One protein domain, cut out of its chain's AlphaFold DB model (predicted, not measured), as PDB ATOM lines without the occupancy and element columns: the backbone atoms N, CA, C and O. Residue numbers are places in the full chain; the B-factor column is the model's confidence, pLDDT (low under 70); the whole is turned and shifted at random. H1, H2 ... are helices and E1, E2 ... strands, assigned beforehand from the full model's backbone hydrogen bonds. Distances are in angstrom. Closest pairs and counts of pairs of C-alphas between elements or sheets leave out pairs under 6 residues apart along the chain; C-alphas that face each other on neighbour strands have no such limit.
ATOM      1  N   ARG A 209     -26.365  13.461 -62.691       81.44
ATOM      2  CA  ARG A 209     -26.290  12.258 -61.851       81.44
ATOM      3  C   ARG A 209     -25.772  12.556 -60.447       81.44
ATOM      4  O   ARG A 209     -24.592  12.872 -60.253       81.44
ATOM      5  N   VAL A 210     -26.660  12.394 -59.475       84.25
ATOM      6  CA  VAL A 210     -26.403  12.512 -58.035       84.25
ATOM      7  C   VAL A 210     -26.941  11.280 -57.315       84.25
ATOM      8  O   VAL A 210     -27.727  10.518 -57.869       84.25
ATOM      9  N   TYR A 211     -26.489  11.054 -56.084       83.75
ATOM     10  CA  TYR A 211     -26.798   9.842 -55.336       83.75
ATOM     11  C   TYR A 211     -27.239  10.165 -53.914       83.75
ATOM     12  O   TYR A 211     -26.714  11.085 -53.279       83.75
ATOM     13  N   TYR A 212     -28.157   9.371 -53.372       85.31
ATOM     14  CA  TYR A 212     -28.516   9.443 -51.959       85.31
ATOM     15  C   TYR A 212     -28.635   8.064 -51.318       85.31
ATOM     16  O   TYR A 212     -28.911   7.072 -51.988       85.31
ATOM     17  N   VAL A 213     -28.410   8.011 -50.006       84.25
ATOM     18  CA  VAL A 213     -28.511   6.789 -49.205       84.25
ATOM     19  C   VAL A 213     -29.048   7.094 -47.815       84.25
ATOM     20  O   VAL A 213     -28.709   8.117 -47.210       84.25
ATOM     21  N   VAL A 214     -29.884   6.192 -47.303       83.81
ATOM     22  CA  VAL A 214     -30.471   6.270 -45.962       83.81
ATOM     23  C   VAL A 214     -30.204   4.966 -45.227       83.81
ATOM     24  O   VAL A 214     -30.404   3.896 -45.792       83.81
ATOM     25  N   GLY A 215     -29.765   5.032 -43.972       82.81
ATOM     26  CA  GLY A 215     -29.620   3.827 -43.158       82.81
ATOM     27  C   GLY A 215     -29.266   4.094 -41.703       82.81
ATOM     28  O   GLY A 215     -29.044   5.237 -41.294       82.81
ATOM     29  N   THR A 216     -29.226   3.033 -40.899       85.12
ATOM     30  CA  THR A 216     -28.742   3.114 -39.518       85.12
ATOM     31  C   THR A 216     -27.216   3.171 -39.472       85.12
ATOM     32  O   THR A 216     -26.516   2.896 -40.447       85.12
ATOM     33  N   ARG A 217     -26.674   3.523 -38.305       83.06
ATOM     34  CA  ARG A 217     -25.226   3.613 -38.086       83.06
ATOM     35  C   ARG A 217     -24.501   2.313 -38.443       83.06
ATOM     36  O   ARG A 217     -23.454   2.367 -39.075       83.06
ATOM     37  N   GLU A 218     -25.039   1.177 -38.010       82.38
ATOM     38  CA  GLU A 218     -24.430  -0.141 -38.209       82.38
ATOM     39  C   GLU A 218     -24.417  -0.524 -39.689       82.38
ATOM     40  O   GLU A 218     -23.382  -0.931 -40.209       82.38
ATOM     41  N   GLU A 219     -25.526  -0.294 -40.390       80.69
ATOM     42  CA  GLU A 219     -25.668  -0.615 -41.813       80.69
ATOM     43  C   GLU A 219     -24.781   0.272 -42.689       80.69
ATOM     44  O   GLU A 219     -24.101  -0.221 -43.585       80.69
ATOM     45  N   LEU A 220     -24.724   1.578 -42.407       82.12
ATOM     46  CA  LEU A 220     -23.878   2.503 -43.162       82.12
ATOM     47  C   LEU A 220     -22.378   2.259 -42.905       82.12
ATOM     48  O   LEU A 220     -21.571   2.494 -43.807       82.12
ATOM     49  N   LEU A 221     -21.995   1.796 -41.706       82.50
ATOM     50  CA  LEU A 221     -20.619   1.383 -41.398       82.50
ATOM     51  C   LEU A 221     -20.265   0.066 -42.096       82.50
ATOM     52  O   LEU A 221     -19.205  -0.024 -42.709       82.50
ATOM     53  N   ALA A 222     -21.155  -0.931 -42.041       80.12
ATOM     54  CA  ALA A 222     -20.967  -2.220 -42.706       80.12
ATOM     55  C   ALA A 222     -20.889  -2.072 -44.234       80.12
ATOM     56  O   ALA A 222     -20.088  -2.738 -44.883       80.12
ATOM     57  N   ALA A 223     -21.670  -1.149 -44.802       72.69
ATOM     58  CA  ALA A 223     -21.636  -0.809 -46.221       72.69
ATOM     59  C   ALA A 223     -20.426   0.058 -46.623       72.69
ATOM     60  O   ALA A 223     -20.257   0.344 -47.807       72.69
ATOM     61  N   GLY A 224     -19.602   0.509 -45.668       77.75
ATOM     62  CA  GLY A 224     -18.447   1.377 -45.927       77.75
ATOM     63  C   GLY A 224     -18.811   2.797 -46.384       77.75
ATOM     64  O   GLY A 224     -17.957   3.519 -46.889       77.75
ATOM     65  N   ILE A 225     -20.070   3.208 -46.218       80.75
ATOM     66  CA  ILE A 225     -20.592   4.519 -46.638       80.75
ATOM     67  C   ILE A 225     -20.207   5.605 -45.630       80.75
ATOM     68  O   ILE A 225     -19.987   6.760 -46.003       80.75
ATOM     69  N   ILE A 226     -20.100   5.247 -44.350       81.25
ATOM     70  CA  ILE A 226     -19.609   6.128 -43.285       81.25
ATOM     71  C   ILE A 226     -18.414   5.490 -42.582       81.25
ATOM     72  O   ILE A 226     -18.252   4.273 -42.583       81.25
ATOM     73  N   ARG A 227     -17.580   6.319 -41.955       81.50
ATOM     74  CA  ARG A 227     -16.431   5.894 -41.150       81.50
ATOM     75  C   ARG A 227     -16.436   6.562 -39.781       81.50
ATOM     76  O   ARG A 227     -16.795   7.734 -39.647       81.50
ATOM     77  N   GLU A 228     -15.982   5.823 -38.775       81.12
ATOM     78  CA  GLU A 228     -15.675   6.374 -37.457       81.12
ATOM     79  C   GLU A 228     -14.285   7.009 -37.472       81.12
ATOM     80  O   GLU A 228     -13.282   6.341 -37.717       81.12
ATOM     81  N   VAL A 229     -14.217   8.305 -37.180       77.69
ATOM     82  CA  VAL A 229     -12.961   9.030 -36.998       77.69
ATOM     83  C   VAL A 229     -12.913   9.552 -35.569       77.69
ATOM     84  O   VAL A 229     -13.786  10.299 -35.134       77.69
ATOM     85  N   THR A 230     -11.886   9.169 -34.817       71.25
ATOM     86  CA  THR A 230     -11.584   9.801 -33.527       71.25
ATOM     87  C   THR A 230     -10.898  11.134 -33.760       71.25
ATOM     88  O   THR A 230      -9.781  11.174 -34.273       71.25
ATOM     89  N   VAL A 231     -11.541  12.217 -33.336       73.19
ATOM     90  CA  VAL A 231     -10.960  13.558 -33.360       73.19
ATOM     91  C   VAL A 231     -10.615  14.003 -31.944       73.19
ATOM     92  O   VAL A 231     -11.337  13.727 -30.984       73.19
ATOM     93  N   ALA A 232      -9.477  14.677 -31.797       64.38
ATOM     94  CA  ALA A 232      -9.094  15.292 -30.536       64.38
ATOM     95  C   ALA A 232      -9.792  16.652 -30.425       64.38
ATOM     96  O   ALA A 232      -9.482  17.583 -31.166       64.38
ATOM     97  N   LYS A 233     -10.744  16.767 -29.503       67.56
ATOM     98  CA  LYS A 233     -11.466  18.006 -29.226       67.56
ATOM     99  C   LYS A 233     -10.920  18.634 -27.956       67.56
ATOM    100  O   LYS A 233     -10.867  17.997 -26.902       67.56
ATOM    101  N   LYS A 234     -10.513  19.897 -28.057       61.78
ATOM    102  CA  LYS A 234     -10.068  20.683 -26.910       61.78
ATOM    103  C   LYS A 234     -11.289  21.159 -26.130       61.78
ATOM    104  O   LYS A 234     -12.142  21.852 -26.681       61.78
ATOM    105  N   ASN A 235     -11.364  20.804 -24.855       74.44
ATOM    106  CA  ASN A 235     -12.320  21.382 -23.924       74.44
ATOM    107  C   ASN A 235     -11.603  21.946 -22.693       74.44
ATOM    108  O   ASN A 235     -10.374  21.974 -22.622       74.44
ATOM    109  N   TRP A 236     -12.382  22.420 -21.723       65.25
ATOM    110  CA  TRP A 236     -11.858  23.077 -20.528       65.25
ATOM    111  C   TRP A 236     -11.006  22.164 -19.621       65.25
ATOM    112  O   TRP A 236     -10.244  22.685 -18.814       65.25
ATOM    113  N   ARG A 237     -11.085  20.826 -19.761       65.38
ATOM    114  CA  ARG A 237     -10.275  19.841 -19.006       65.38
ATOM    115  C   ARG A 237      -9.099  19.257 -19.802       65.38
ATOM    116  O   ARG A 237      -8.429  18.355 -19.308       65.38
ATOM    117  N   GLY A 238      -8.840  19.739 -21.018       73.31
ATOM    118  CA  GLY A 238      -7.759  19.258 -21.885       73.31
ATOM    119  C   GLY A 238      -8.256  18.675 -23.211       73.31
ATOM    120  O   GLY A 238      -9.340  19.002 -23.694       73.31
ATOM    121  N   TRP A 239      -7.433  17.839 -23.844       67.56
ATOM    122  CA  TRP A 239      -7.779  17.173 -25.101       67.56
ATOM    123  C   TRP A 239      -8.554  15.886 -24.817       67.56
ATOM    124  O   TRP A 239      -7.997  14.940 -24.264       67.56
ATOM    125  N   GLN A 240      -9.826  15.823 -25.218       70.31
ATOM    126  CA  GLN A 240     -10.611  14.588 -25.179       70.31
ATOM    127  C   GLN A 240     -10.752  14.004 -26.584       70.31
ATOM    128  O   GLN A 240     -10.913  14.728 -27.565       70.31
ATOM    129  N   ARG A 241     -10.678  12.676 -26.686       68.25
ATOM    130  CA  ARG A 241     -10.930  11.957 -27.939       68.25
ATOM    131  C   ARG A 241     -12.433  11.741 -28.071       68.25
ATOM    132  O   ARG A 241     -13.018  11.022 -27.268       68.25
ATOM    133  N   GLU A 242     -13.044  12.360 -29.072       73.25
ATOM    134  CA  GLU A 242     -14.459  12.198 -29.409       73.25
ATOM    135  C   GLU A 242     -14.569  11.381 -30.705       73.25
ATOM    136  O   GLU A 242     -13.816  11.607 -31.654       73.25
ATOM    137  N   ARG A 243     -15.478  10.398 -30.748       75.88
ATOM    138  CA  ARG A 243     -15.752   9.624 -31.968       75.88
ATOM    139  C   ARG A 243     -16.760  10.380 -32.825       75.88
ATOM    140  O   ARG A 243     -17.876  10.629 -32.377       75.88
ATOM    141  N   GLN A 244     -16.382  10.711 -34.054       75.69
ATOM    142  CA  GLN A 244     -17.251  11.353 -35.036       75.69
ATOM    143  C   GLN A 244     -17.522  10.417 -36.214       75.69
ATOM    144  O   GLN A 244     -16.640   9.679 -36.652       75.69
ATOM    145  N   LEU A 245     -18.754  10.451 -36.720       78.19
ATOM    146  CA  LEU A 245     -19.147   9.764 -37.946       78.19
ATOM    147  C   LEU A 245     -19.003  10.739 -39.107       78.19
ATOM    148  O   LEU A 245     -19.603  11.812 -39.083       78.19
ATOM    149  N   LEU A 246     -18.211  10.363 -40.106       74.38
ATOM    150  CA  LEU A 246     -18.046  11.126 -41.339       74.38
ATOM    151  C   LEU A 246     -18.374  10.233 -42.536       74.38
ATOM    152  O   LEU A 246     -18.087   9.035 -42.485       74.38
ATOM    153  N   PRO A 247     -18.930  10.788 -43.621       76.88
ATOM    154  CA  PRO A 247     -19.097  10.040 -44.855       76.88
ATOM    155  C   PRO A 247     -17.734   9.569 -45.381       76.88
ATOM    156  O   PRO A 247     -16.684  10.195 -45.150       76.88
ATOM    157  N   ALA A 248     -17.742   8.442 -46.089       78.62
ATOM    158  CA  ALA A 248     -16.593   7.978 -46.849       78.62
ATOM    159  C   ALA A 248     -16.158   9.053 -47.859       78.62
ATOM    160  O   ALA A 248     -16.904   9.981 -48.178       78.62
ATOM    161  N   ARG A 249     -14.895   9.001 -48.309       76.06
ATOM    162  CA  ARG A 249     -14.416   9.996 -49.282       76.06
ATOM    163  C   ARG A 249     -15.253   9.873 -50.555       76.06
ATOM    164  O   ARG A 249     -15.636   8.771 -50.927       76.06
ATOM    165  N   GLU A 250     -15.479  10.980 -51.255       67.06
ATOM    166  CA  GLU A 250     -16.316  10.994 -52.462       67.06
ATOM    167  C   GLU A 250     -15.849   9.985 -53.526       67.06
ATOM    168  O   GLU A 250     -16.663   9.288 -54.120       67.06
ATOM    169  N   ALA A 251     -14.533   9.813 -53.693       61.09
ATOM    170  CA  ALA A 251     -13.961   8.805 -54.590       61.09
ATOM    171  C   ALA A 251     -14.294   7.354 -54.187       61.09
ATOM    172  O   ALA A 251     -14.349   6.467 -55.032       61.09
ATOM    173  N   GLU A 252     -14.497   7.101 -52.898       65.75
ATOM    174  CA  GLU A 252     -14.831   5.788 -52.346       65.75
ATOM    175  C   GLU A 252     -16.336   5.525 -52.443       65.75
ATOM    176  O   GLU A 252     -16.735   4.450 -52.879       65.75
ATOM    177  N   LEU A 253     -17.163   6.546 -52.195       68.56
ATOM    178  CA  LEU A 253     -18.601   6.506 -52.477       68.56
ATOM    179  C   LEU A 253     -18.882   6.296 -53.972       68.56
ATOM    180  O   LEU A 253     -19.739   5.491 -54.321       68.56
ATOM    181  N   ALA A 254     -18.101   6.927 -54.853       68.56
ATOM    182  CA  ALA A 254     -18.184   6.714 -56.297       68.56
ATOM    183  C   ALA A 254     -17.810   5.291 -56.714       68.56
ATOM    184  O   ALA A 254     -18.478   4.699 -57.563       68.56
ATOM    185  N   ARG A 255     -16.779   4.708 -56.091       66.88
ATOM    186  CA  ARG A 255     -16.422   3.299 -56.311       66.88
ATOM    187  C   ARG A 255     -17.527   2.363 -55.830       66.88
ATOM    188  O   ARG A 255     -17.890   1.458 -56.570       66.88
ATOM    189  N   LEU A 256     -18.089   2.595 -54.643       65.75
ATOM    190  CA  LEU A 256     -19.175   1.779 -54.090       65.75
ATOM    191  C   LEU A 256     -20.453   1.868 -54.932       65.75
ATOM    192  O   LEU A 256     -21.077   0.839 -55.183       65.75
ATOM    193  N   ALA A 257     -20.801   3.063 -55.417       67.69
ATOM    194  CA  ALA A 257     -21.923   3.265 -56.330       67.69
ATOM    195  C   ALA A 257     -21.714   2.507 -57.651       67.69
ATOM    196  O   ALA A 257     -22.603   1.784 -58.082       67.69
ATOM    197  N   THR A 258     -20.514   2.596 -58.237       66.38
ATOM    198  CA  THR A 258     -20.169   1.905 -59.495       66.38
ATOM    199  C   THR A 258     -20.159   0.382 -59.337       66.38
ATOM    200  O   THR A 258     -20.633  -0.339 -60.208       66.38
ATOM    201  N   ILE A 259     -19.625  -0.131 -58.223       63.28
ATOM    202  CA  ILE A 259     -19.602  -1.572 -57.942       63.28
ATOM    203  C   ILE A 259     -21.030  -2.082 -57.745       63.28
ATOM    204  O   ILE A 259     -21.410  -3.086 -58.335       63.28
ATOM    205  N   ARG A 260     -21.850  -1.391 -56.946       63.69
ATOM    206  CA  ARG A 260     -23.211  -1.850 -56.659       63.69
ATOM    207  C   ARG A 260     -24.140  -1.726 -57.869       63.69
ATOM    208  O   ARG A 260     -24.932  -2.638 -58.076       63.69
ATOM    209  N   ARG A 283     -40.601   4.915 -54.003       62.91
ATOM    210  CA  ARG A 283     -40.233   4.158 -52.792       62.91
ATOM    211  C   ARG A 283     -38.949   4.705 -52.168       62.91
ATOM    212  O   ARG A 283     -38.073   5.157 -52.887       62.91
ATOM    213  N   ALA A 284     -38.830   4.690 -50.843       62.62
ATOM    214  CA  ALA A 284     -37.570   5.003 -50.163       62.62
ATOM    215  C   ALA A 284     -36.522   3.896 -50.416       62.62
ATOM    216  O   ALA A 284     -36.933   2.740 -50.550       62.62
ATOM    217  N   PRO A 285     -35.213   4.213 -50.467       66.88
ATOM    218  CA  PRO A 285     -34.174   3.200 -50.622       66.88
ATOM    219  C   PRO A 285     -34.233   2.217 -49.454       66.88
ATOM    220  O   PRO A 285     -34.568   2.603 -48.324       66.88
ATOM    221  N   GLU A 286     -33.923   0.951 -49.720       67.00
ATOM    222  CA  GLU A 286     -33.726  -0.013 -48.643       67.00
ATOM    223  C   GLU A 286     -32.490   0.387 -47.822       67.00
ATOM    224  O   GLU A 286     -31.634   1.154 -48.271       67.00
ATOM    225  N   SER A 287     -32.424  -0.043 -46.562       68.56
ATOM    226  CA  SER A 287     -31.426   0.499 -45.636       68.56
ATOM    227  C   SER A 287     -29.996   0.253 -46.134       68.56
ATOM    228  O   SER A 287     -29.591  -0.886 -46.358       68.56
ATOM    229  N   GLY A 288     -29.223   1.325 -46.326       66.44
ATOM    230  CA  GLY A 288     -27.862   1.255 -46.868       66.44
ATOM    231  C   GLY A 288     -27.769   1.041 -48.387       66.44
ATOM    232  O   GLY A 288     -26.679   0.757 -48.893       66.44
ATOM    233  N   GLU A 289     -28.871   1.168 -49.128       77.19
ATOM    234  CA  GLU A 289     -28.901   1.167 -50.592       77.19
ATOM    235  C   GLU A 289     -28.567   2.559 -51.154       77.19
ATOM    236  O   GLU A 289     -29.172   3.565 -50.780       77.19
ATOM    237  N   ILE A 290     -27.583   2.620 -52.058       76.50
ATOM    238  CA  ILE A 290     -27.251   3.849 -52.785       76.50
ATOM    239  C   ILE A 290     -28.190   3.951 -53.972       76.50
ATOM    240  O   ILE A 290     -28.211   3.056 -54.814       76.50
ATOM    241  N   ARG A 291     -28.897   5.070 -54.066       79.31
ATOM    242  CA  ARG A 291     -29.814   5.323 -55.161       79.31
ATOM    243  C   ARG A 291     -29.390   6.506 -56.011       79.31
ATOM    244  O   ARG A 291     -29.040   7.558 -55.481       79.31
ATOM    245  N   GLU A 292     -29.450   6.302 -57.321       80.69
ATOM    246  CA  GLU A 292     -29.183   7.299 -58.353       80.69
ATOM    247  C   GLU A 292     -30.407   8.188 -58.606       80.69
ATOM    248  O   GLU A 292     -31.552   7.745 -58.478       80.69
ATOM    249  N   LEU A 293     -30.143   9.454 -58.914       80.38
ATOM    250  CA  LEU A 293     -31.123  10.504 -59.164       80.38
ATOM    251  C   LEU A 293     -30.607  11.459 -60.247       80.38
ATOM    252  O   LEU A 293     -29.398  11.680 -60.375       80.38
ATOM    253  N   ASP A 294     -31.533  12.111 -60.944       80.50
ATOM    254  CA  ASP A 294     -31.260  13.304 -61.744       80.50
ATOM    255  C   ASP A 294     -31.537  14.554 -60.902       80.50
ATOM    256  O   ASP A 294     -32.683  14.870 -60.580       80.50
ATOM    257  N   ARG A 295     -30.488  15.313 -60.574       82.19
ATOM    258  CA  ARG A 295     -30.575  16.516 -59.734       82.19
ATOM    259  C   ARG A 295     -31.591  17.553 -60.224       82.19
ATOM    260  O   ARG A 295     -32.074  18.324 -59.404       82.19
ATOM    261  N   TYR A 296     -31.885  17.622 -61.526       79.12
ATOM    262  CA  TYR A 296     -32.776  18.638 -62.096       79.12
ATOM    263  C   TYR A 296     -34.232  18.175 -62.173       79.12
ATOM    264  O   TYR A 296     -35.140  19.004 -62.219       79.12
ATOM    265  N   ARG A 297     -34.465  16.860 -62.192       79.75
ATOM    266  CA  ARG A 297     -35.809  16.269 -62.272       79.75
ATOM    267  C   ARG A 297     -36.302  15.795 -60.907       79.75
ATOM    268  O   ARG A 297     -37.462  16.013 -60.557       79.75
ATOM    269  N   ASP A 298     -35.407  15.239 -60.100       80.81
ATOM    270  CA  ASP A 298     -35.725  14.537 -58.860       80.81
ATOM    271  C   ASP A 298     -35.552  15.446 -57.642       80.81
ATOM    272  O   ASP A 298     -34.654  15.299 -56.813       80.81
ATOM    273  N   THR A 299     -36.451  16.422 -57.531       83.56
ATOM    274  CA  THR A 299     -36.445  17.404 -56.433       83.56
ATOM    275  C   THR A 299     -37.162  16.916 -55.172       83.56
ATOM    276  O   THR A 299     -37.108  17.571 -54.134       83.56
ATOM    277  N   VAL A 300     -37.831  15.761 -55.229       83.88
ATOM    278  CA  VAL A 300     -38.538  15.162 -54.091       83.88
ATOM    279  C   VAL A 300     -37.972  13.777 -53.811       83.88
ATOM    280  O   VAL A 300     -38.173  12.847 -54.587       83.88
ATOM    281  N   LEU A 301     -37.293  13.629 -52.675       82.25
ATOM    282  CA  LEU A 301     -36.695  12.366 -52.250       82.25
ATOM    283  C   LEU A 301     -37.652  11.618 -51.329       82.25
ATOM    284  O   LEU A 301     -38.150  12.183 -50.355       82.25
ATOM    285  N   ALA A 302     -37.887  10.338 -51.602       80.38
ATOM    286  CA  ALA A 302     -38.657   9.477 -50.713       80.38
ATOM    287  C   ALA A 302     -37.800   9.074 -49.503       80.38
ATOM    288  O   ALA A 302     -36.695   8.553 -49.650       80.38
ATOM    289  N   LEU A 303     -38.320   9.302 -48.300       77.81
ATOM    290  CA  LEU A 303     -37.674   8.927 -47.046       77.81
ATOM    291  C   LEU A 303     -38.408   7.740 -46.415       77.81
ATOM    292  O   LEU A 303     -39.638   7.668 -46.503       77.81
ATOM    293  N   PRO A 304     -37.692   6.810 -45.758       71.50
ATOM    294  CA  PRO A 304     -38.335   5.697 -45.079       71.50
ATOM    295  C   PRO A 304     -39.233   6.213 -43.940       71.50
ATOM    296  O   PRO A 304     -38.882   7.197 -43.281       71.50
ATOM    297  N   PRO A 305     -40.385   5.567 -43.678       68.62
ATOM    298  CA  PRO A 305     -41.271   5.955 -42.590       68.62
ATOM    299  C   PRO A 305     -40.595   5.715 -41.241       68.62
ATOM    300  O   PRO A 305     -40.484   4.583 -40.773       68.62
ATOM    301  N   LEU A 306     -40.163   6.791 -40.591       67.56
ATOM    302  CA  LEU A 306     -39.545   6.721 -39.273       67.56
ATOM    303  C   LEU A 306     -40.594   6.938 -38.186       67.56
ATOM    304  O   LEU A 306     -41.174   8.016 -38.061       67.56
ATOM    305  N   ARG A 307     -40.836   5.909 -37.368       60.22
ATOM    306  CA  ARG A 307     -41.624   6.049 -36.138       60.22
ATOM    307  C   ARG A 307     -40.665   6.354 -34.993       60.22
ATOM    308  O   ARG A 307     -39.889   5.491 -34.604       60.22
ATOM    309  N   HIS A 308     -40.701   7.588 -34.495       59.53
ATOM    310  CA  HIS A 308     -39.889   8.096 -33.376       59.53
ATOM    311  C   HIS A 308     -38.378   8.268 -33.618       59.53
ATOM    312  O   HIS A 308     -37.710   8.841 -32.765       59.53
ATOM    313  N   SER A 309     -37.842   7.868 -34.772       66.75
ATOM    314  CA  SER A 309     -36.457   8.170 -35.163       66.75
ATOM    315  C   SER A 309     -36.335   9.522 -35.868       66.75
ATOM    316  O   SER A 309     -37.275   9.983 -36.518       66.75
ATOM    317  N   ARG A 310     -35.159  10.151 -35.767       72.44
ATOM    318  CA  ARG A 310     -34.812  11.384 -36.492       72.44
ATOM    319  C   ARG A 310     -33.765  11.095 -37.563       72.44
ATOM    320  O   ARG A 310     -32.930  10.210 -37.395       72.44
ATOM    321  N   LEU A 311     -33.784  11.870 -38.646       77.31
ATOM    322  CA  LEU A 311     -32.743  11.822 -39.670       77.31
ATOM    323  C   LEU A 311     -31.699  12.902 -39.419       77.31
ATOM    324  O   LEU A 311     -32.016  14.092 -39.311       77.31
ATOM    325  N   ARG A 312     -30.440  12.478 -39.383       79.94
ATOM    326  CA  ARG A 312     -29.281  13.361 -39.363       79.94
ATOM    327  C   ARG A 312     -28.566  13.296 -40.701       79.94
ATOM    328  O   ARG A 312     -28.217  12.217 -41.174       79.94
ATOM    329  N   VAL A 313     -28.294  14.457 -41.281       82.19
ATOM    330  CA  VAL A 313     -27.469  14.548 -42.486       82.19
ATOM    331  C   VAL A 313     -25.997  14.457 -42.093       82.19
ATOM    332  O   VAL A 313     -25.544  15.169 -41.197       82.19
ATOM    333  N   LEU A 314     -25.265  13.539 -42.726       79.12
ATOM    334  CA  LEU A 314     -23.821  13.364 -42.525       79.12
ATOM    335  C   LEU A 314     -22.989  13.930 -43.682       79.12
ATOM    336  O   LEU A 314     -21.796  14.172 -43.516       79.12
ATOM    337  N   SER A 315     -23.599  14.128 -44.849       80.50
ATOM    338  CA  SER A 315     -22.979  14.772 -46.010       80.50
ATOM    339  C   SER A 315     -22.881  16.293 -45.858       80.50
ATOM    340  O   SER A 315     -23.509  16.886 -44.986       80.50
ATOM    341  N   THR A 316     -22.125  16.929 -46.750       78.19
ATOM    342  CA  THR A 316     -21.841  18.375 -46.759       78.19
ATOM    343  C   THR A 316     -22.982  19.253 -47.272       78.19
ATOM    344  O   THR A 316     -22.834  20.471 -47.276       78.19
ATOM    345  N   GLN A 317     -24.101  18.654 -47.695       83.12
ATOM    346  CA  GLN A 317     -25.196  19.384 -48.331       83.12
ATOM    347  C   GLN A 317     -25.785  20.465 -47.435       83.12
ATOM    348  O   GLN A 317     -25.953  20.286 -46.226       83.12
ATOM    349  N   ASP A 318     -26.153  21.575 -48.065       81.06
ATOM    350  CA  ASP A 318     -26.719  22.718 -47.375       81.06
ATOM    351  C   ASP A 318     -28.236  22.567 -47.225       81.06
ATOM    352  O   ASP A 318     -29.004  22.622 -48.186       81.06
ATOM    353  N   MET A 319     -28.676  22.383 -45.982       79.31
ATOM    354  CA  MET A 319     -30.082  22.161 -45.650       79.31
ATOM    355  C   MET A 319     -30.966  23.400 -45.834       79.31
ATOM    356  O   MET A 319     -32.184  23.286 -45.727       79.31
ATOM    357  N   ARG A 320     -30.392  24.580 -46.119       81.62
ATOM    358  CA  ARG A 320     -31.168  25.795 -46.434       81.62
ATOM    359  C   ARG A 320     -31.994  25.654 -47.712       81.62
ATOM    360  O   ARG A 320     -33.004  26.335 -47.848       81.62
ATOM    361  N   TYR A 321     -31.587  24.764 -48.613       84.12
ATOM    362  CA  TYR A 321     -32.254  24.498 -49.889       84.12
ATOM    363  C   TYR A 321     -33.253  23.336 -49.810       84.12
ATOM    364  O   TYR A 321     -33.525  22.666 -50.807       84.12
ATOM    365  N   VAL A 322     -33.767  23.052 -48.612       81.88
ATOM    366  CA  VAL A 322     -34.660  21.927 -48.352       81.88
ATOM    367  C   VAL A 322     -35.847  22.363 -47.501       81.88
ATOM    368  O   VAL A 322     -35.689  22.910 -46.410       81.88
ATOM    369  N   ASP A 323     -37.050  22.039 -47.967       77.00
ATOM    370  CA  ASP A 323     -38.282  22.193 -47.204       77.00
ATOM    371  C   ASP A 323     -38.459  21.020 -46.224       77.00
ATOM    372  O   ASP A 323     -38.296  19.850 -46.581       77.00
ATOM    373  N   GLY A 324     -38.847  21.322 -44.979       65.69
ATOM    374  CA  GLY A 324     -39.132  20.310 -43.947       65.69
ATOM    375  C   GLY A 324     -37.986  20.015 -42.969       65.69
ATOM    376  O   GLY A 324     -38.063  19.047 -42.206       65.69
ATOM    377  N   VAL A 325     -36.941  20.849 -42.947       67.50
ATOM    378  CA  VAL A 325     -35.844  20.767 -41.968       67.50
ATOM    379  C   VAL A 325     -36.143  21.647 -40.748       67.50
ATOM    380  O   VAL A 325     -36.598  22.784 -40.874       67.50
ATOM    381  N   GLY A 326     -35.908  21.121 -39.543       63.88
ATOM    382  CA  GLY A 326     -35.980  21.896 -38.303       63.88
ATOM    383  C   GLY A 326     -34.833  22.907 -38.182       63.88
ATOM    384  O   GLY A 326     -33.793  22.772 -38.824       63.88
ATOM    385  N   ARG A 327     -34.969  23.914 -37.303       56.28
ATOM    386  CA  ARG A 327     -33.892  24.898 -37.023       56.28
ATOM    387  C   ARG A 327     -32.593  24.262 -36.495       56.28
ATOM    388  O   ARG A 327     -31.569  24.932 -36.452       56.28
ATOM    389  N   ASP A 328     -32.640  23.000 -36.077       59.09
ATOM    390  CA  ASP A 328     -31.510  22.200 -35.597       59.09
ATOM    391  C   ASP A 328     -30.760  21.458 -36.719       59.09
ATOM    392  O   ASP A 328     -29.852  20.677 -36.432       59.09
ATOM    393  N   GLY A 329     -31.127  21.677 -37.990       61.09
ATOM    394  CA  GLY A 329     -30.505  21.014 -39.140       61.09
ATOM    395  C   GLY A 329     -30.888  19.538 -39.277       61.09
ATOM    396  O   GLY A 329     -30.273  18.812 -40.057       61.09
ATOM    397  N   ARG A 330     -31.892  19.076 -38.519       68.50
ATOM    398  CA  ARG A 330     -32.433  17.719 -38.624       68.50
ATOM    399  C   ARG A 330     -33.651  17.690 -39.530       68.50
ATOM    400  O   ARG A 330     -34.513  18.570 -39.484       68.50
ATOM    401  N   VAL A 331     -33.738  16.641 -40.336       69.19
ATOM    402  CA  VAL A 331     -34.854  16.444 -41.261       69.19
ATOM    403  C   VAL A 331     -36.018  15.822 -40.498       69.19
ATOM    404  O   VAL A 331     -35.868  14.770 -39.868       69.19
ATOM    405  N   ASN A 332     -37.181  16.473 -40.540       63.84
ATOM    406  CA  ASN A 332     -38.358  16.001 -39.831       63.84
ATOM    407  C   ASN A 332     -39.123  14.979 -40.688       63.84
ATOM    408  O   ASN A 332     -39.758  15.327 -41.679       63.84
ATOM    409  N   SER A 333     -39.071  13.701 -40.316       58.12
ATOM    410  CA  SER A 333     -39.552  12.594 -41.159       58.12
ATOM    411  C   SER A 333     -41.077  12.425 -41.230       58.12
ATOM    412  O   SER A 333     -41.534  11.504 -41.900       58.12
ATOM    413  N   TYR A 334     -41.885  13.291 -40.599       56.88
ATOM    414  CA  TYR A 334     -43.354  13.141 -40.558       56.88
ATOM    415  C   TYR A 334     -44.035  13.139 -41.942       56.88
ATOM    416  O   TYR A 334     -45.170  12.685 -42.047       56.88
ATOM    417  N   GLY A 335     -43.362  13.613 -42.999       61.16
ATOM    418  CA  GLY A 335     -43.885  13.635 -44.370       61.16
ATOM    419  C   GLY A 335     -43.393  12.518 -45.301       61.16
ATOM    420  O   GLY A 335     -43.805  12.502 -46.459       61.16
ATOM    421  N   ASN A 336     -42.498  11.621 -44.850       71.38
ATOM    422  CA  ASN A 336     -41.815  10.594 -45.671       71.38
ATOM    423  C   ASN A 336     -41.198  11.117 -46.985       71.38
ATOM    424  O   ASN A 336     -40.952  10.352 -47.919       71.38
ATOM    425  N   ARG A 337     -40.975  12.429 -47.092       75.88
ATOM    426  CA  ARG A 337     -40.483  13.093 -48.294       75.88
ATOM    427  C   ARG A 337     -39.591  14.261 -47.907       75.88
ATOM    428  O   ARG A 337     -39.925  15.003 -46.986       75.88
ATOM    429  N   LEU A 338     -38.487  14.413 -48.625       79.75
ATOM    430  CA  LEU A 338     -37.608  15.573 -48.572       79.75
ATOM    431  C   LEU A 338     -37.791  16.362 -49.860       79.75
ATOM    432  O   LEU A 338     -37.567  15.806 -50.932       79.75
ATOM    433  N   ARG A 339     -38.200  17.626 -49.781       84.38
ATOM    434  CA  ARG A 339     -38.334  18.467 -50.974       84.38
ATOM    435  C   ARG A 339     -37.164  19.435 -51.046       84.38
ATOM    436  O   ARG A 339     -36.994  20.262 -50.160       84.38
ATOM    437  N   ILE A 340     -36.380  19.323 -52.105       86.44
ATOM    438  CA  ILE A 340     -35.288  20.229 -52.442       86.44
ATOM    439  C   ILE A 340     -35.902  21.418 -53.187       86.44
ATOM    440  O   ILE A 340     -36.582  21.236 -54.198       86.44
ATOM    441  N   THR A 341     -35.708  22.626 -52.667       85.56
ATOM    442  CA  THR A 341     -36.232  23.866 -53.262       85.56
ATOM    443  C   THR A 341     -35.296  24.448 -54.309       85.56
ATOM    444  O   THR A 341     -35.776  24.960 -55.316       85.56
ATOM    445  N   ASP A 342     -33.985  24.312 -54.107       87.38
ATOM    446  CA  ASP A 342     -32.958  24.697 -55.077       87.38
ATOM    447  C   ASP A 342     -31.922  23.570 -55.255       87.38
ATOM    448  O   ASP A 342     -31.014  23.410 -54.433       87.38
ATOM    449  N   PRO A 343     -32.043  22.757 -56.318       85.88
ATOM    450  CA  PRO A 343     -31.113  21.664 -56.578       85.88
ATOM    451  C   PRO A 343     -29.706  22.112 -56.985       85.88
ATOM    452  O   PRO A 343     -28.761  21.319 -56.892       85.88
ATOM    453  N   GLU A 344     -29.528  23.343 -57.467       83.38
ATOM    454  CA  GLU A 344     -28.195  23.821 -57.831       83.38
ATOM    455  C   GLU A 344     -27.361  24.063 -56.582       83.38
ATOM    456  O   GLU A 344     -26.337  23.395 -56.413       83.38
ATOM    457  N   GLY A 345     -27.863  24.901 -55.670       84.25
ATOM    458  CA  GLY A 345     -27.223  25.169 -54.384       84.25
ATOM    459  C   GLY A 345     -27.159  23.944 -53.469       84.25
ATOM    460  O   GLY A 345     -26.163  23.741 -52.775       84.25
ATOM    461  N   PHE A 346     -28.179  23.074 -53.484       85.62
ATOM    462  CA  PHE A 346     -28.192  21.879 -52.634       85.62
ATOM    463  C   PHE A 346     -27.088  20.878 -52.985       85.62
ATOM    464  O   PHE A 346     -26.457  20.347 -52.077       85.62
ATOM    465  N   TRP A 347     -26.855  20.617 -54.278       85.94
ATOM    466  CA  TRP A 347     -25.881  19.621 -54.754       85.94
ATOM    467  C   TRP A 347     -24.500  20.218 -55.087       85.94
ATOM    468  O   TRP A 347     -23.617  19.496 -55.551       85.94
ATOM    469  N   GLU A 348     -24.285  21.517 -54.861       83.75
ATOM    470  CA  GLU A 348     -23.002  22.193 -55.114       83.75
ATOM    471  C   GLU A 348     -21.862  21.602 -54.272       83.75
ATOM    472  O   GLU A 348     -20.745  21.418 -54.758       83.75
ATOM    473  N   SER A 349     -22.147  21.261 -53.012       79.69
ATOM    474  CA  SER A 349     -21.122  20.820 -52.060       79.69
ATOM    475  C   SER A 349     -20.640  19.378 -52.278       79.69
ATOM    476  O   SER A 349     -19.619  18.982 -51.713       79.69
ATOM    477  N   GLY A 350     -21.366  18.582 -53.069       80.94
ATOM    478  CA  GLY A 350     -21.026  17.190 -53.358       80.94
ATOM    479  C   GLY A 350     -22.164  16.428 -54.035       80.94
ATOM    480  O   GLY A 350     -23.319  16.841 -54.000       80.94
ATOM    481  N   ARG A 351     -21.862  15.274 -54.644       83.25
ATOM    482  CA  ARG A 351     -22.864  14.465 -55.377       83.25
ATOM    483  C   ARG A 351     -23.574  13.407 -54.537       83.25
ATOM    484  O   ARG A 351     -24.437  12.712 -55.061       83.25
ATOM    485  N   TYR A 352     -23.197  13.255 -53.268       83.94
ATOM    486  CA  TYR A 352     -23.687  12.192 -52.390       83.94
ATOM    487  C   TYR A 352     -24.385  12.781 -51.168       83.94
ATOM    488  O   TYR A 352     -23.768  13.482 -50.366       83.94
ATOM    489  N   LEU A 353     -25.659  12.446 -50.998       85.94
ATOM    490  CA  LEU A 353     -26.434  12.739 -49.797       85.94
ATOM    491  C   LEU A 353     -26.465  11.500 -48.894       85.94
ATOM    492  O   LEU A 353     -26.968  10.450 -49.287       85.94
ATOM    493  N   VAL A 354     -25.949  11.622 -47.671       84.62
ATOM    494  CA  VAL A 354     -25.907  10.517 -46.697       84.62
ATOM    495  C   VAL A 354     -26.772  10.869 -45.494       84.62
ATOM    496  O   VAL A 354     -26.473  11.819 -44.764       84.62
ATOM    497  N   LEU A 355     -27.833  10.089 -45.284       84.12
ATOM    498  CA  LEU A 355     -28.798  10.275 -44.205       84.12
ATOM    499  C   LEU A 355     -28.684   9.141 -43.178       84.12
ATOM    500  O   LEU A 355     -28.874   7.967 -43.494       84.12
ATOM    501  N   LEU A 356     -28.401   9.509 -41.930       83.56
ATOM    502  CA  LEU A 356     -28.320   8.604 -40.790       83.56
ATOM    503  C   LEU A 356     -29.642   8.594 -40.022       83.56
ATOM    504  O   LEU A 356     -30.127   9.643 -39.599       83.56
ATOM    505  N   VAL A 357     -30.177   7.402 -39.776       82.69
ATOM    506  CA  VAL A 357     -31.312   7.191 -38.873       82.69
ATOM    507  C   VAL A 357     -30.801   7.135 -37.428       82.69
ATOM    508  O   VAL A 357     -30.152   6.166 -37.031       82.69
ATOM    509  N   GLU A 358     -31.088   8.175 -36.640       75.50
ATOM    510  CA  GLU A 358     -30.843   8.225 -35.193       75.50
ATOM    511  C   GLU A 358     -32.119   7.776 -34.453       75.50
ATOM    512  O   GLU A 358     -33.199   8.341 -34.663       75.50
ATOM    513  N   ARG A 359     -32.005   6.730 -33.623       65.31
ATOM    514  CA  ARG A 359     -33.077   6.250 -32.736       65.31
ATOM    515  C   ARG A 359     -33.065   6.968 -31.398       65.31
ATOM    516  O   ARG A 359     -31.953   7.248 -30.897       65.31
TER     517      ARG A 359
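Overview. This is residues 209 to 260 and 283 to 359 of the 359 residues of an uncharacterized protein of Gemmatimonadetes bacterium (UniProt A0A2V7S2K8). A head built round a curled four-stranded sheet bears a long two-stranded arm, the hairpin of E2 and E3. H1 and H2 pack on one face of the sheet, while the small pair E5 and E7 lies across from the other face, set off from it. The printed part has 129 residues with three named helices and eight named strands, in the order E1 H1 E2 E3 H2 E4 E5 E6 E7 H3 E8, and its class is mixed, helices and strands. The largest sheet, E4 E1 E8 E6, is mixed; E2 with E3 and E5 with E7 are antiparallel pairs. The whole is compact, with a radius of gyration of the C-alphas of 15.1 A, and spans 49 by 35 by 29 A.

Arrangement. E1, residues 209 to 216, and E8, residues 352 to 358, are parallel inner strands at 15 degrees, with N 213 and O 353 2.9 A apart. E4, residues 290 to 294, is an edge strand antiparallel to E1, with N 212 and O 291 2.9 A apart. At the other edge, E6, residues 310 to 313, is antiparallel to E8, with N 312 and O 356 2.9 A apart. This sheet is strongly twisted. H1, residues 217 to 222, is on it at a height over the sheet of 7.2 A, over E1 and slantwise to the strands at 53 degrees to E1 on the local plane. E2, residues 226 to 235, and E3, residues 238 to 247, form a hairpin, with N 231 and O 242 2.9 A apart. H2, residues 250 to 260, is on the sheet; its closest C-alphas to E4 are those of Ala 257 and Ile 290, 6.4 A apart. H1 and H2 on one face of the sheet make two layers, helices on one face of a sheet. E5, residues 300 to 302, and E7, residues 337 to 340, are antiparallel, with N 301 and O 338 2.8 A apart. H3, residues 343 to 347, only grazes the larger sheet. In H1, H2 and H3 every O i to N i+4 pair is within hydrogen-bond range.

Along the chain. E1 measures 24.3 A from first to last C-alpha and begins at C-alpha 209 (-26.290, 12.258, -61.851). E2 measures 25.7 A, E3 27.2 A, H2 15.2 A and E4 13.6 A. E8 measures 19.0 A and ends at C-alpha 358 (-30.843, 8.225, -35.193).

Size, cuts and confidence. The C-alphas farthest apart are those of Arg 237 and Arg 297, 50.4 A. Residues 261 to 282 are not printed, and C-alphas 260 and 283 are 18.5 A apart across the cut. The link from E6 to E7 is long, 23 residues. The mean pLDDT of the printed part is 75.2; 42 residues are under 70, among them 250 to 260, 283 to 288 and 324 to 335.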